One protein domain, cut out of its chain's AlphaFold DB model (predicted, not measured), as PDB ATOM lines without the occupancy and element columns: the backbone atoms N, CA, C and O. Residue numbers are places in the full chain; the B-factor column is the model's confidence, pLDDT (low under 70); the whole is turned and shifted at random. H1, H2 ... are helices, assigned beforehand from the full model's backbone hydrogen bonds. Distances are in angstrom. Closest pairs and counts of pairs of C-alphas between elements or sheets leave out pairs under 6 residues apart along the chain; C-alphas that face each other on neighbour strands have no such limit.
ATOM      1  N   ILE A 325     150.287 184.041 142.272       84.62
ATOM      2  CA  ILE A 325     149.093 183.354 142.749       84.62
ATOM      3  C   ILE A 325     149.248 181.832 142.662       84.62
ATOM      4  O   ILE A 325     148.864 181.120 143.595       84.62
ATOM      5  N   SER A 326     149.837 181.325 141.572       85.12
ATOM      6  CA  SER A 326     149.908 179.880 141.316       85.12
ATOM      7  C   SER A 326     150.580 179.083 142.445       85.12
ATOM      8  O   SER A 326     149.964 178.123 142.904       85.12
ATOM      9  N   PRO A 327     151.755 179.475 142.983       82.44
ATOM     10  CA  PRO A 327     152.413 178.721 144.054       82.44
ATOM     11  C   PRO A 327     151.554 178.573 145.316       82.44
ATOM     12  O   PRO A 327     151.583 177.541 145.983       82.44
ATOM     13  N   ALA A 328     150.763 179.592 145.658       77.06
ATOM     14  CA  ALA A 328     149.911 179.534 146.837       77.06
ATOM     15  C   ALA A 328     148.695 178.624 146.635       77.06
ATOM     16  O   ALA A 328     148.382 177.839 147.531       77.06
ATOM     17  N   PHE A 329     148.052 178.662 145.463       82.25
ATOM     18  CA  PHE A 329     146.998 177.697 145.140       82.25
ATOM     19  C   PHE A 329     147.534 176.269 145.074       82.25
ATOM     20  O   PHE A 329     146.882 175.374 145.601       82.25
ATOM     21  N   GLU A 330     148.721 176.042 144.501       84.88
ATOM     22  CA  GLU A 330     149.373 174.725 144.526       84.88
ATOM     23  C   GLU A 330     149.542 174.219 145.959       84.88
ATOM     24  O   GLU A 330     149.118 173.107 146.264       84.88
ATOM     25  N   HIS A 337     144.549 167.853 149.099       81.88
ATOM     26  CA  HIS A 337     144.746 166.509 148.562       81.88
ATOM     27  C   HIS A 337     145.289 165.534 149.612       81.88
ATOM     28  O   HIS A 337     144.765 164.427 149.739       81.88
ATOM     29  N   ASN A 338     146.287 165.948 150.397       80.94
ATOM     30  CA  ASN A 338     146.834 165.119 151.470       80.94
ATOM     31  C   ASN A 338     145.780 164.827 152.544       80.94
ATOM     32  O   ASN A 338     145.601 163.672 152.904       80.94
ATOM     33  N   ARG A 339     144.997 165.830 152.967       75.62
ATOM     34  CA  ARG A 339     143.885 165.627 153.913       75.62
ATOM     35  C   ARG A 339     142.831 164.655 153.383       75.62
ATOM     36  O   ARG A 339     142.367 163.797 154.125       75.62
ATOM     37  N   ALA A 340     142.457 164.772 152.108       74.50
ATOM     38  CA  ALA A 340     141.519 163.847 151.472       74.50
ATOM     39  C   ALA A 340     142.059 162.407 151.458       74.50
ATOM     40  O   ALA A 340     141.310 161.459 151.680       74.50
ATOM     41  N   LYS A 341     143.366 162.245 151.223       74.94
ATOM     42  CA  LYS A 341     144.044 160.948 151.254       74.94
ATOM     43  C   LYS A 341     144.109 160.370 152.669       74.94
ATOM     44  O   LYS A 341     143.807 159.193 152.837       74.94
ATOM     45  N   ASP A 342     144.456 161.181 153.663       70.00
ATOM     46  CA  ASP A 342     144.523 160.766 155.068       70.00
ATOM     47  C   ASP A 342     143.133 160.365 155.587       70.00
ATOM     48  O   ASP A 342     142.982 159.302 156.183       70.00
ATOM     49  N   GLY A 343     142.084 161.124 155.247       62.84
ATOM     50  CA  GLY A 343     140.696 160.766 155.568       62.84
ATOM     51  C   GLY A 343     140.228 159.447 154.937       62.84
ATOM     52  O   GLY A 343     139.415 158.738 155.526       62.84
ATOM     53  N   LEU A 344     140.778 159.075 153.774       57.00
ATOM     54  CA  LEU A 344     140.542 157.774 153.138       57.00
ATOM     55  C   LEU A 344     141.288 156.625 153.849       57.00
ATOM     56  O   LEU A 344     140.875 155.473 153.745       57.00
ATOM     57  N   MET A 345     142.387 156.924 154.549       51.84
ATOM     58  CA  MET A 345     143.167 155.950 155.325       51.84
ATOM     59  C   MET A 345     142.625 155.782 156.756       51.84
ATOM     60  O   MET A 345     142.716 154.689 157.312       51.84
ATOM     61  N   ASP A 346     141.989 156.819 157.311       49.84
ATOM     62  CA  ASP A 346     141.447 156.884 158.676       49.84
ATOM     63  C   ASP A 346     139.920 156.656 158.757       49.84
ATOM     64  O   ASP A 346     139.256 157.203 159.642       49.84
ATOM     65  N   ILE A 347     139.349 155.795 157.893       50.28
ATOM     66  CA  ILE A 347     137.907 155.423 157.800       50.28
ATOM     67  C   ILE A 347     137.237 155.079 159.161       50.28
ATOM     68  O   ILE A 347     136.015 155.003 159.263       50.28
ATOM     69  N   ILE A 348     137.999 154.925 160.245       46.09
ATOM     70  CA  ILE A 348     137.514 154.673 161.608       46.09
ATOM     71  C   ILE A 348     137.076 155.958 162.362       46.09
ATOM     72  O   ILE A 348     136.386 155.840 163.371       46.09
ATOM     73  N   SER A 349     137.396 157.182 161.911       41.75
ATOM     74  CA  SER A 349     137.272 158.385 162.772       41.75
ATOM     75  C   SER A 349     136.259 159.480 162.381       41.75
ATOM     76  O   SER A 349     136.182 160.473 163.099       41.75
ATOM     77  N   ASN A 350     135.419 159.320 161.344       46.44
ATOM     78  CA  ASN A 350     134.449 160.361 160.931       46.44
ATOM     79  C   ASN A 350     135.104 161.752 160.752       46.44
ATOM     80  O   ASN A 350     134.643 162.743 161.322       46.44
ATOM     81  N   ILE A 351     136.187 161.845 159.974       50.16
ATOM     82  CA  ILE A 351     136.757 163.147 159.609       50.16
ATOM     83  C   ILE A 351     135.752 163.862 158.700       50.16
ATOM     84  O   ILE A 351     135.556 163.494 157.543       50.16
ATOM     85  N   VAL A 352     135.086 164.872 159.256       55.12
ATOM     86  CA  VAL A 352     134.258 165.823 158.513       55.12
ATOM     87  C   VAL A 352     135.193 166.580 157.573       55.12
ATOM     88  O   VAL A 352     136.159 167.195 158.023       55.12
ATOM     89  N   LEU A 353     134.960 166.489 156.262       63.97
ATOM     90  CA  LEU A 353     135.670 167.325 155.297       63.97
ATOM     91  C   LEU A 353     135.383 168.793 155.636       63.97
ATOM     92  O   LEU A 353     134.221 169.167 155.767       63.97
ATOM     93  N   ASP A 354     136.426 169.619 155.736       72.69
ATOM     94  CA  ASP A 354     136.286 171.075 155.857       72.69
ATOM     95  C   ASP A 354     135.776 171.651 154.521       72.69
ATOM     96  O   ASP A 354     136.549 172.193 153.726       72.69
ATOM     97  N   GLU A 355     134.483 171.473 154.245       82.25
ATOM     98  CA  GLU A 355     133.788 171.853 153.006       82.25
ATOM     99  C   GLU A 355     134.154 173.274 152.557       82.25
ATOM    100  O   GLU A 355     134.539 173.485 151.405       82.25
ATOM    101  N   GLU A 356     134.169 174.221 153.498       86.25
ATOM    102  CA  GLU A 356     134.503 175.629 153.272       86.25
ATOM    103  C   GLU A 356     135.872 175.828 152.605       86.25
ATOM    104  O   GLU A 356     136.012 176.677 151.727       86.25
ATOM    105  N   ILE A 357     136.891 175.039 152.969       87.12
ATOM    106  CA  ILE A 357     138.238 175.192 152.400       87.12
ATOM    107  C   ILE A 357     138.243 174.774 150.928       87.12
ATOM    108  O   ILE A 357     138.818 175.468 150.081       87.12
ATOM    109  N   TYR A 358     137.602 173.643 150.621       88.19
ATOM    110  CA  TYR A 358     137.482 173.154 149.250       88.19
ATOM    111  C   TYR A 358     136.687 174.138 148.402       88.19
ATOM    112  O   TYR A 358     137.151 174.511 147.324       88.19
ATOM    113  N   VAL A 359     135.536 174.592 148.904       89.00
ATOM    114  CA  VAL A 359     134.682 175.566 148.220       89.00
ATOM    115  C   VAL A 359     135.465 176.850 147.955       89.00
ATOM    116  O   VAL A 359     135.616 177.231 146.797       89.00
ATOM    117  N   ASN A 360     136.066 177.468 148.973       90.81
ATOM    118  CA  ASN A 360     136.807 178.721 148.818       90.81
ATOM    119  C   ASN A 360     137.941 178.626 147.788       90.81
ATOM    120  O   ASN A 360     138.049 179.481 146.900       90.81
ATOM    121  N   ALA A 361     138.781 177.590 147.876       90.88
ATOM    122  CA  ALA A 361     139.921 177.426 146.980       90.88
ATOM    123  C   ALA A 361     139.470 177.177 145.533       90.88
ATOM    124  O   ALA A 361     139.914 177.855 144.605       90.88
ATOM    125  N   LEU A 362     138.561 176.222 145.336       91.44
ATOM    126  CA  LEU A 362     138.129 175.778 144.015       91.44
ATOM    127  C   LEU A 362     137.252 176.812 143.306       91.44
ATOM    128  O   LEU A 362     137.448 177.062 142.115       91.44
ATOM    129  N   VAL A 363     136.329 177.446 144.033       91.06
ATOM    130  CA  VAL A 363     135.509 178.539 143.504       91.06
ATOM    131  C   VAL A 363     136.404 179.708 143.112       91.06
ATOM    132  O   VAL A 363     136.268 180.230 142.010       91.06
ATOM    133  N   THR A 364     137.395 180.068 143.935       91.81
ATOM    134  CA  THR A 364     138.326 181.142 143.562       91.81
ATOM    135  C   THR A 364     139.104 180.802 142.294       91.81
ATOM    136  O   THR A 364     139.172 181.647 141.412       91.81
ATOM    137  N   ILE A 365     139.611 179.576 142.124       91.38
ATOM    138  CA  ILE A 365     140.268 179.176 140.865       91.38
ATOM    139  C   ILE A 365     139.317 179.306 139.669       91.38
ATOM    140  O   ILE A 365     139.729 179.834 138.639       91.38
ATOM    141  N   LEU A 366     138.060 178.863 139.783       91.00
ATOM    142  CA  LEU A 366     137.074 179.020 138.704       91.00
ATOM    143  C   LEU A 366     136.857 180.490 138.338       91.00
ATOM    144  O   LEU A 366     136.865 180.837 137.157       91.00
ATOM    145  N   ASP A 367     136.694 181.347 139.342       90.38
ATOM    146  CA  ASP A 367     136.469 182.774 139.137       90.38
ATOM    147  C   ASP A 367     137.705 183.464 138.547       90.38
ATOM    148  O   ASP A 367     137.579 184.336 137.690       90.38
ATOM    149  N   LEU A 368     138.912 183.035 138.920       90.12
ATOM    150  CA  LEU A 368     140.142 183.504 138.292       90.12
ATOM    151  C   LEU A 368     140.248 183.026 136.834       90.12
ATOM    152  O   LEU A 368     140.580 183.831 135.965       90.12
ATOM    153  N   ILE A 369     139.925 181.760 136.528       90.06
ATOM    154  CA  ILE A 369     139.904 181.238 135.143       90.06
ATOM    155  C   ILE A 369     138.926 182.055 134.293       90.06
ATOM    156  O   ILE A 369     139.256 182.448 133.176       90.06
ATOM    157  N   TYR A 370     137.749 182.378 134.837       87.88
ATOM    158  CA  TYR A 370     136.786 183.268 134.184       87.88
ATOM    159  C   TYR A 370     137.376 184.653 133.870       87.88
ATOM    160  O   TYR A 370     136.991 185.294 132.888       87.88
ATOM    161  N   LEU A 371     138.297 185.142 134.699       87.75
ATOM    162  CA  LEU A 371     138.992 186.415 134.511       87.75
ATOM    163  C   LEU A 371     140.220 186.310 133.586       87.75
ATOM    164  O   LEU A 371     140.759 187.347 133.209       87.75
ATOM    165  N   GLY A 372     140.608 185.109 133.149       87.75
ATOM    166  CA  GLY A 372     141.721 184.874 132.220       87.75
ATOM    167  C   GLY A 372     142.924 184.145 132.826       87.75
ATOM    168  O   GLY A 372     143.895 183.899 132.110       87.75
ATOM    169  N   TYR A 373     142.860 183.766 134.105       89.00
ATOM    170  CA  TYR A 373     143.910 182.995 134.770       89.00
ATOM    171  C   TYR A 373     144.139 181.651 134.083       89.00
ATOM    172  O   TYR A 373     143.194 180.904 133.808       89.00
ATOM    173  N   CYS A 374     145.408 181.315 133.858       87.69
ATOM    174  CA  CYS A 374     145.805 180.045 133.263       87.69
ATOM    175  C   CYS A 374     146.467 179.139 134.317       87.69
ATOM    176  O   CYS A 374     147.646 179.328 134.622       87.69
ATOM    177  N   PRO A 375     145.767 178.112 134.847       87.50
ATOM    178  CA  PRO A 375     146.327 177.224 135.861       87.50
ATOM    179  C   PRO A 375     147.617 176.541 135.393       87.50
ATOM    180  O   PRO A 375     147.660 175.928 134.313       87.50
ATOM    181  N   SER A 376     148.651 176.613 136.236       88.94
ATOM    182  CA  SER A 376     149.944 175.954 136.031       88.94
ATOM    183  C   SER A 376     149.787 174.433 135.912       88.94
ATOM    184  O   SER A 376     148.811 173.847 136.382       88.94
ATOM    185  N   GLN A 377     150.785 173.750 135.340       87.25
ATOM    186  CA  GLN A 377     150.772 172.284 135.291       87.25
ATOM    187  C   GLN A 377     150.637 171.655 136.688       87.25
ATOM    188  O   GLN A 377     149.912 170.672 136.827       87.25
ATOM    189  N   GLY A 378     151.271 172.242 137.709       87.06
ATOM    190  CA  GLY A 378     151.164 171.794 139.099       87.06
ATOM    191  C   GLY A 378     149.717 171.796 139.589       87.06
ATOM    192  O   GLY A 378     149.200 170.749 139.976       87.06
ATOM    193  N   ILE A 379     149.017 172.928 139.463       88.69
ATOM    194  CA  ILE A 379     147.605 173.060 139.869       88.69
ATOM    195  C   ILE A 379     146.722 172.047 139.148       88.69
ATOM    196  O   ILE A 379     145.893 171.385 139.773       88.69
ATOM    197  N   ARG A 380     146.915 171.889 137.833       89.25
ATOM    198  CA  ARG A 380     146.131 170.945 137.024       89.25
ATOM    199  C   ARG A 380     146.271 169.509 137.520       89.25
ATOM    200  O   ARG A 380     145.271 168.805 137.633       89.25
ATOM    201  N   VAL A 381     147.499 169.088 137.824       86.94
ATOM    202  CA  VAL A 381     147.786 167.742 138.339       86.94
ATOM    203  C   VAL A 381     147.160 167.544 139.718       86.94
ATOM    204  O   VAL A 381     146.509 166.524 139.948       86.94
ATOM    205  N   VAL A 382     147.291 168.520 140.621       87.44
ATOM    206  CA  VAL A 382     146.742 168.404 141.980       87.44
ATOM    207  C   VAL A 382     145.212 168.340 141.966       87.44
ATOM    208  O   VAL A 382     144.647 167.490 142.646       87.44
ATOM    209  N   ILE A 383     144.529 169.152 141.149       89.50
ATOM    210  CA  ILE A 383     143.060 169.097 141.001       89.50
ATOM    211  C   ILE A 383     142.605 167.726 140.485       89.50
ATOM    212  O   ILE A 383     141.658 167.146 141.017       89.50
ATOM    213  N   ALA A 384     143.287 167.181 139.476       87.31
ATOM    214  CA  ALA A 384     142.945 165.872 138.928       87.31
ATOM    215  C   ALA A 384     143.119 164.745 139.966       87.31
ATOM    216  O   ALA A 384     142.241 163.888 140.105       87.31
ATOM    217  N   ASN A 385     144.211 164.778 140.736       84.31
ATOM    218  CA  ASN A 385     144.463 163.830 141.825       84.31
ATOM    219  C   ASN A 385     143.457 163.990 142.971       84.31
ATOM    220  O   ASN A 385     142.990 162.996 143.534       84.31
ATOM    221  N   LEU A 386     143.080 165.227 143.300       84.62
ATOM    222  CA  LEU A 386     142.073 165.515 144.313       84.62
ATOM    223  C   LEU A 386     140.710 164.935 143.916       84.62
ATOM    224  O   LEU A 386     140.090 164.239 144.718       84.62
ATOM    225  N   ARG A 387     140.287 165.122 142.659       85.69
ATOM    226  CA  ARG A 387     139.076 164.490 142.117       85.69
ATOM    227  C   ARG A 387     139.142 162.968 142.206       85.69
ATOM    228  O   ARG A 387     138.175 162.348 142.634       85.69
ATOM    229  N   ALA A 388     140.253 162.365 141.785       82.62
ATOM    230  CA  ALA A 388     140.415 160.912 141.831       82.62
ATOM    231  C   ALA A 388     140.307 160.363 143.264       82.62
ATOM    232  O   ALA A 388     139.670 159.332 143.478       82.62
ATOM    233  N   THR A 389     140.861 161.095 144.230       80.00
ATOM    234  CA  THR A 389     140.845 160.723 145.648       80.00
ATOM    235  C   THR A 389     139.443 160.834 146.242       80.00
ATOM    236  O   THR A 389     138.948 159.859 146.791       80.00
ATOM    237  N   LEU A 390     138.786 161.989 146.088       78.31
ATOM    238  CA  LEU A 390     137.483 162.263 146.706       78.31
ATOM    239  C   LEU A 390     136.324 161.518 146.033       78.31
ATOM    240  O   LEU A 390     135.423 161.032 146.704       78.31
ATOM    241  N   VAL A 391     136.319 161.450 144.700       77.19
ATOM    242  CA  VAL A 391     135.142 160.995 143.940       77.19
ATOM    243  C   VAL A 391     135.252 159.528 143.540       77.19
ATOM    244  O   VAL A 391     134.243 158.829 143.496       77.19
ATOM    245  N   ASN A 392     136.463 159.044 143.248       72.38
ATOM    246  CA  ASN A 392     136.664 157.680 142.752       72.38
ATOM    247  C   ASN A 392     137.210 156.719 143.821       72.38
ATOM    248  O   ASN A 392     137.423 155.554 143.497       72.38
ATOM    249  N   ASN A 393     137.474 157.187 145.052       66.88
ATOM    250  CA  ASN A 393     138.124 156.425 146.134       66.88
ATOM    251  C   ASN A 393     139.436 155.729 145.711       66.88
ATOM    252  O   ASN A 393     139.835 154.722 146.293       66.88
ATOM    253  N   ASN A 394     140.114 156.253 144.687       56.94
ATOM    254  CA  ASN A 394     141.332 155.671 144.133       56.94
ATOM    255  C   ASN A 394     142.522 156.552 144.521       56.94
ATOM    256  O   ASN A 394     142.743 157.606 143.929       56.94
ATOM    257  N   ALA A 395     143.307 156.103 145.504       50.69
ATOM    258  CA  ALA A 395     144.510 156.782 145.992       50.69
ATOM    259  C   ALA A 395     145.727 156.618 145.051       50.69
ATOM    260  O   ALA A 395     146.835 156.323 145.503       50.69
ATOM    261  N   THR A 396     145.545 156.757 143.734       50.25
ATOM    262  CA  THR A 396     146.625 156.586 142.748       50.25
ATOM    263  C   THR A 396     147.017 157.905 142.081       50.25
ATOM    264  O   THR A 396     146.170 158.695 141.672       50.25
ATOM    265  N   ASN A 397     148.332 158.128 141.960       46.38
ATOM    266  CA  ASN A 397     148.930 159.256 141.240       46.38
ATOM    267  C   ASN A 397     148.583 159.158 139.750       46.38
ATOM    268  O   ASN A 397     149.168 158.347 139.027       46.38
ATOM    269  N   VAL A 398     147.646 159.977 139.277       48.19
ATOM    270  CA  VAL A 398     147.292 160.013 137.859       48.19
ATOM    271  C   VAL A 398     148.322 160.871 137.120       48.19
ATOM    272  O   VAL A 398     148.343 162.092 137.243       48.19
ATOM    273  N   VAL A 399     149.197 160.233 136.341       42.59
ATOM    274  CA  VAL A 399     150.119 160.915 135.417       42.59
ATOM    275  C   VAL A 399     149.369 161.190 134.111       42.59
ATOM    276  O   VAL A 399     148.888 160.252 133.476       42.59
ATOM    277  N   TYR A 400     149.249 162.458 133.699       46.28
ATOM    278  CA  TYR A 400     148.598 162.812 132.433       46.28
ATOM    279  C   TYR A 400     149.586 163.064 131.295       46.28
ATOM    280  O   TYR A 400     150.501 163.872 131.428       46.28
ATOM    281  N   ALA A 401     149.318 162.394 130.168       38.34
ATOM    282  CA  ALA A 401     149.859 162.675 128.843       38.34
ATOM    283  C   ALA A 401     148.966 163.682 128.084       38.34
ATOM    284  O   ALA A 401     147.739 163.684 128.230       38.34
ATOM    285  N   ASP A 402     149.619 164.530 127.293       47.88
ATOM    286  CA  ASP A 402     149.101 165.716 126.607       47.88
ATOM    287  C   ASP A 402     148.082 165.441 125.487       47.88
ATOM    288  O   ASP A 402     148.400 164.721 124.544       47.88
ATOM    289  N   ILE A 403     146.922 166.128 125.509       46.09
ATOM    290  CA  ILE A 403     146.153 166.520 124.303       46.09
ATOM    291  C   ILE A 403     145.515 167.914 124.525       46.09
ATOM    292  O   ILE A 403     144.780 168.146 125.484       46.09
ATOM    293  N   VAL A 404     145.806 168.853 123.613       50.22
ATOM    294  CA  VAL A 404     145.766 170.329 123.778       50.22
ATOM    295  C   VAL A 404     144.427 171.017 123.405       50.22
ATOM    296  O   VAL A 404     144.343 172.230 123.264       50.22
ATOM    297  N   LYS A 405     143.303 170.301 123.360       44.16
ATOM    298  CA  LYS A 405     141.949 170.906 123.361       44.16
ATOM    299  C   LYS A 405     141.045 169.991 124.195       44.16
ATOM    300  O   LYS A 405     140.625 168.961 123.698       44.16
ATOM    301  N   SER A 406     140.770 170.216 125.478       64.88
ATOM    302  CA  SER A 406     140.637 171.482 126.197       64.88
ATOM    303  C   SER A 406     141.176 171.381 127.634       64.88
ATOM    304  O   SER A 406     140.466 170.952 128.546       64.88
ATOM    305  N   VAL A 407     142.425 171.790 127.861       74.12
ATOM    306  CA  VAL A 407     143.060 171.722 129.192       74.12
ATOM    307  C   VAL A 407     142.273 172.523 130.241       74.12
ATOM    308  O   VAL A 407     142.023 172.018 131.331       74.12
ATOM    309  N   ILE A 408     141.797 173.723 129.890       79.75
ATOM    310  CA  ILE A 408     140.966 174.554 130.779       79.75
ATOM    311  C   ILE A 408     139.615 173.887 131.055       79.75
ATOM    312  O   ILE A 408     139.251 173.709 132.212       79.75
ATOM    313  N   SER A 409     138.888 173.449 130.019       81.81
ATOM    314  CA  SER A 409     137.566 172.828 130.218       81.81
ATOM    315  C   SER A 409     137.644 171.526 131.024       81.81
ATOM    316  O   SER A 409     136.736 171.236 131.804       81.81
ATOM    317  N   ARG A 410     138.764 170.796 130.938       83.88
ATOM    318  CA  ARG A 410     139.043 169.651 131.805       83.88
ATOM    319  C   ARG A 410     139.183 170.063 133.269       83.88
ATOM    320  O   ARG A 410     138.490 169.503 134.108       83.88
ATOM    321  N   VAL A 411     140.031 171.050 133.565       86.69
ATOM    322  CA  VAL A 411     140.231 171.559 134.934       86.69
ATOM    323  C   VAL A 411     138.914 172.067 135.512       86.69
ATOM    324  O   VAL A 411     138.545 171.702 136.619       86.69
ATOM    325  N   VAL A 412     138.161 172.844 134.733       87.19
ATOM    326  CA  VAL A 412     136.840 173.354 135.115       87.19
ATOM    327  C   VAL A 412     135.861 172.209 135.413       87.19
ATOM    328  O   VAL A 412     135.128 172.264 136.399       87.19
ATOM    329  N   ASN A 413     135.858 171.151 134.597       87.50
ATOM    330  CA  ASN A 413     135.022 169.972 134.823       87.50
ATOM    331  C   ASN A 413     135.431 169.206 136.088       87.50
ATOM    332  O   ASN A 413     134.569 168.754 136.844       87.50
ATOM    333  N   ASP A 414     136.736 169.062 136.319       88.94
ATOM    334  CA  ASP A 414     137.257 168.391 137.502       88.94
ATOM    335  C   ASP A 414     136.881 169.167 138.771       88.94
ATOM    336  O   ASP A 414     136.335 168.572 139.699       88.94
ATOM    337  N   ILE A 415     137.048 170.496 138.765       89.81
ATOM    338  CA  ILE A 415     136.613 171.372 139.857       89.81
ATOM    339  C   ILE A 415     135.103 171.243 140.101       89.81
ATOM    340  O   ILE A 415     134.690 171.002 141.231       89.81
ATOM    341  N   SER A 416     134.271 171.364 139.060       87.81
ATOM    342  CA  SER A 416     132.810 171.265 139.200       87.81
ATOM    343  C   SER A 416     132.371 169.910 139.765       87.81
ATOM    344  O   SER A 416     131.436 169.842 140.562       87.81
ATOM    345  N   THR A 417     133.061 168.828 139.387       85.94
ATOM    346  CA  THR A 417     132.795 167.490 139.935       85.94
ATOM    347  C   THR A 417     133.123 167.432 141.426       85.94
ATOM    348  O   THR A 417     132.340 166.879 142.192       85.94
ATOM    349  N   ILE A 418     134.260 168.005 141.837       86.50
ATOM    350  CA  ILE A 418     134.651 168.056 143.250       86.50
ATOM    351  C   ILE A 418     133.652 168.904 144.041       86.50
ATOM    352  O   ILE A 418     133.168 168.435 145.062       86.50
ATOM    353  N   LEU A 419     133.288 170.097 143.555       87.06
ATOM    354  CA  LEU A 419     132.331 170.990 144.222       87.06
ATOM    355  C   LEU A 419     130.975 170.314 144.452       87.06
ATOM    356  O   LEU A 419     130.479 170.327 145.566       87.06
ATOM    357  N   GLN A 420     130.423 169.625 143.448       84.50
ATOM    358  CA  GLN A 420     129.167 168.872 143.597       84.50
ATOM    359  C   GLN A 420     129.251 167.700 144.592       84.50
ATOM    360  O   GLN A 420     128.206 167.203 145.029       84.50
ATOM    361  N   TYR A 421     130.461 167.210 144.877       83.69
ATOM    362  CA  TYR A 421     130.712 166.159 145.859       83.69
ATOM    363  C   TYR A 421     130.854 166.733 147.272       83.69
ATOM    364  O   TYR A 421     130.202 166.228 148.181       83.69
ATOM    365  N   VAL A 422     131.680 167.773 147.447       82.56
ATOM    366  CA  VAL A 422     131.958 168.372 148.765       82.56
ATOM    367  C   VAL A 422     130.812 169.247 149.267       82.56
ATOM    368  O   VAL A 422     130.509 169.178 150.447       82.56
ATOM    369  N   ASP A 423     130.135 169.976 148.374       81.25
ATOM    370  CA  ASP A 423     128.918 170.738 148.658       81.25
ATOM    371  C   ASP A 423     127.777 170.227 147.773       81.25
ATOM    372  O   ASP A 423     127.553 170.630 146.623       81.25
ATOM    373  N   SER A 424     127.039 169.279 148.337       75.56
ATOM    374  CA  SER A 424     125.916 168.655 147.650       75.56
ATOM    375  C   SER A 424     124.645 169.513 147.637       75.56
ATOM    376  O   SER A 424     123.706 169.165 146.909       75.56
ATOM    377  N   THR A 425     124.608 170.599 148.413       77.38
ATOM    378  CA  THR A 425     123.430 171.457 148.568       77.38
ATOM    379  C   THR A 425     123.321 172.487 147.450       77.38
ATOM    380  O   THR A 425     122.206 172.755 147.000       77.38
ATOM    381  N   ASP A 426     124.452 172.944 146.899       78.88
ATOM    382  CA  ASP A 426     124.487 173.988 145.864       78.88
ATOM    383  C   ASP A 426     124.841 173.486 144.446       78.88
ATOM    384  O   ASP A 426     125.389 174.178 143.584       78.88
ATOM    385  N   LYS A 427     124.483 172.230 144.140       74.12
ATOM    386  CA  LYS A 427     124.790 171.582 142.843       74.12
ATOM    387  C   LYS A 427     124.325 172.369 141.613       74.12
ATOM    388  O   LYS A 427     124.875 172.164 140.529       74.12
ATOM    389  N   HIS A 428     123.275 173.181 141.741       72.88
ATOM    390  CA  HIS A 428     122.764 173.982 140.632       72.88
ATOM    391  C   HIS A 428     123.652 175.207 140.364       72.88
ATOM    392  O   HIS A 428     123.991 175.430 139.199       72.88
ATOM    393  N   ASP A 429     124.111 175.922 141.401       79.06
ATOM    394  CA  ASP A 429     125.032 177.060 141.242       79.06
ATOM    395  C   ASP A 429     126.376 176.606 140.663       79.06
ATOM    396  O   ASP A 429     126.885 177.204 139.715       79.06
ATOM    397  N   TRP A 430     126.902 175.461 141.118       81.94
ATOM    398  CA  TRP A 430     128.166 174.912 140.606       81.94
ATOM    399  C   TRP A 430     128.124 174.553 139.120       81.94
ATOM    400  O   TRP A 430     129.127 174.702 138.412       81.94
ATOM    401  N   LYS A 431     126.972 174.094 138.620       75.00
ATOM    402  CA  LYS A 431     126.774 173.842 137.186       75.00
ATOM    403  C   LYS A 431     126.645 175.142 136.404       75.00
ATOM    404  O   LYS A 431     127.288 175.280 135.366       75.00
ATOM    405  N   TRP A 432     125.874 176.093 136.920       80.00
ATOM    406  CA  TRP A 432     125.685 177.388 136.277       80.00
ATOM    407  C   TRP A 432     126.999 178.178 136.171       80.00
ATOM    408  O   TRP A 432     127.373 178.620 135.084       80.00
ATOM    409  N   ARG A 433     127.775 178.274 137.260       78.50
ATOM    410  CA  ARG A 433     129.103 178.912 137.242       78.50
ATOM    411  C   ARG A 433     130.040 178.251 136.238       78.50
ATOM    412  O   ARG A 433     130.728 178.948 135.500       78.50
ATOM    413  N   MET A 434     130.047 176.919 136.158       78.88
ATOM    414  CA  MET A 434     130.836 176.187 135.161       78.88
ATOM    415  C   MET A 434     130.460 176.577 133.725       78.88
ATOM    416  O   MET A 434     131.347 176.771 132.892       78.88
ATOM    417  N   GLU A 435     129.166 176.672 133.417       80.69
ATOM    418  CA  GLU A 435     128.692 177.089 132.094       80.69
ATOM    419  C   GLU A 435     129.136 178.518 131.762       80.69
ATOM    420  O   GLU A 435     129.575 178.770 130.640       80.69
ATOM    421  N   MET A 436     129.139 179.419 132.748       79.00
ATOM    422  CA  MET A 436     129.644 180.786 132.588       79.00
ATOM    423  C   MET A 436     131.145 180.827 132.270       79.00
ATOM    424  O   MET A 436     131.561 181.598 131.402       79.00
ATOM    425  N   VAL A 437     131.960 179.984 132.919       79.06
ATOM    426  CA  VAL A 437     133.393 179.854 132.586       79.06
ATOM    427  C   VAL A 437     133.572 179.332 131.163       79.06
ATOM    428  O   VAL A 437     134.312 179.934 130.389       79.06
ATOM    429  N   ARG A 438     132.850 178.265 130.791       74.56
ATOM    430  CA  ARG A 438     132.932 177.648 129.454       74.56
ATOM    431  C   ARG A 438     132.464 178.558 128.329       74.56
ATOM    432  O   ARG A 438     132.984 178.458 127.230       74.56
ATOM    433  N   TYR A 439     131.464 179.400 128.575       72.44
ATOM    434  CA  TYR A 439     130.972 180.344 127.574       72.44
ATOM    435  C   TYR A 439     132.028 181.398 127.210       72.44
ATOM    436  O   TYR A 439     132.038 181.906 126.090       72.44
ATOM    437  N   LYS A 440     132.906 181.739 128.159       68.25
ATOM    438  CA  LYS A 440     133.900 182.805 128.010       68.25
ATOM    439  C   LYS A 440     135.284 182.308 127.569       68.25
ATOM    440  O   LYS A 440     135.994 183.075 126.922       68.25
ATOM    441  N   SER A 441     135.668 181.082 127.943       58.44
ATOM    442  CA  SER A 441     136.935 180.417 127.577       58.44
ATOM    443  C   SER A 441     136.869 179.740 126.215       58.44
ATOM    444  O   SER A 441     137.862 179.824 125.461       58.44
TER     445      SER A 441
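What this domain is: This is residues 325 to 330 and 337 to 441 of the 441 residues of the protein "Protein farnesyltransferase/ geranylgeranyltransferase type-1 subunit alpha" of Phtheirospermum japonicum (UniProt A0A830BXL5). Three helices, H3, H5 and H6, stand in a triangle as an up-and-down bundle, and H4 packs on H5 at a slant, with the short helices H1 and H2 on H4. A long link, residues 393 to 406, joins H4 to H5 as a wide loop at the edge of the domain. The printed part has 111 residues with six named helices, H1 to H6 in order along the chain, and no named strand; the class is all helix. The whole is compact, with a radius of gyration of the C-alphas of 13.9 A, and rounded, with spans of 44 by 33 by 24 A.

How they stand to each other: H1, residues 325 to 330, touches residues 378 to 382 alone of H4, residues 377 to 392; the closest C-alphas, of Glu 330 and Ile 379, are 5.3 A apart. H2, residues 337 to 345, touches H4 at a shallow tilt of 24 degrees, the same way, closest at the C-alphas of His 337 and Leu 386, 5.1 A apart. H3, residues 355 to 371, touches H5, residues 407 to 422, at a shallow tilt of 26 degrees, opposite ways; the C-alphas of Glu 355 and Val 422 come closest, at 5.8 A. H1 and H3 are close but not clearly touching, with the C-alphas of Phe 329 and Ala 361 closest at 7.3 A. H4 touches H5 the same way at a tilt of 37 degrees, only just steep, with the C-alphas of Arg 387 and Ile 418 closest at 5.8 A. H5 and H6, residues 427 to 440, form a helical hairpin at a shallow tilt of 11 degrees, closest at the C-alphas of Gln 420 and Lys 427, 5.2 A apart. Residues 434 to 440 of H6 touch residues 366 to 370 of H3, closest at the C-alphas of Val 437 and Tyr 370, 5.1 A apart. H4 and H6 are apart. Every O i to N i+4 pair is within hydrogen-bond range in H1, H2, H3, H4 and H5; in H6 9 of 10 are.

Where its parts are: H1 begins at C-alpha 325, (149.093, 183.354, 142.749). H2 measures 12.6 A from first to last C-alpha, H3 24.1 A, H4 21.6 A, H5 22.8 A and H6 20.7 A. H6 ends at C-alpha 440, (133.900, 182.805, 128.010).

The domain as a whole: The two C-alphas farthest apart, of Ile 348 and Lys 440, are 44.0 A apart. Residues 331 to 336 are not printed, and C-alphas 330 and 337 are 10.3 A apart across the cut. The link from H4 to H5 is long. The mean pLDDT of the printed part is 75.8; residues 343 to 353, 393 to 406 and 440 to 441 are under 70.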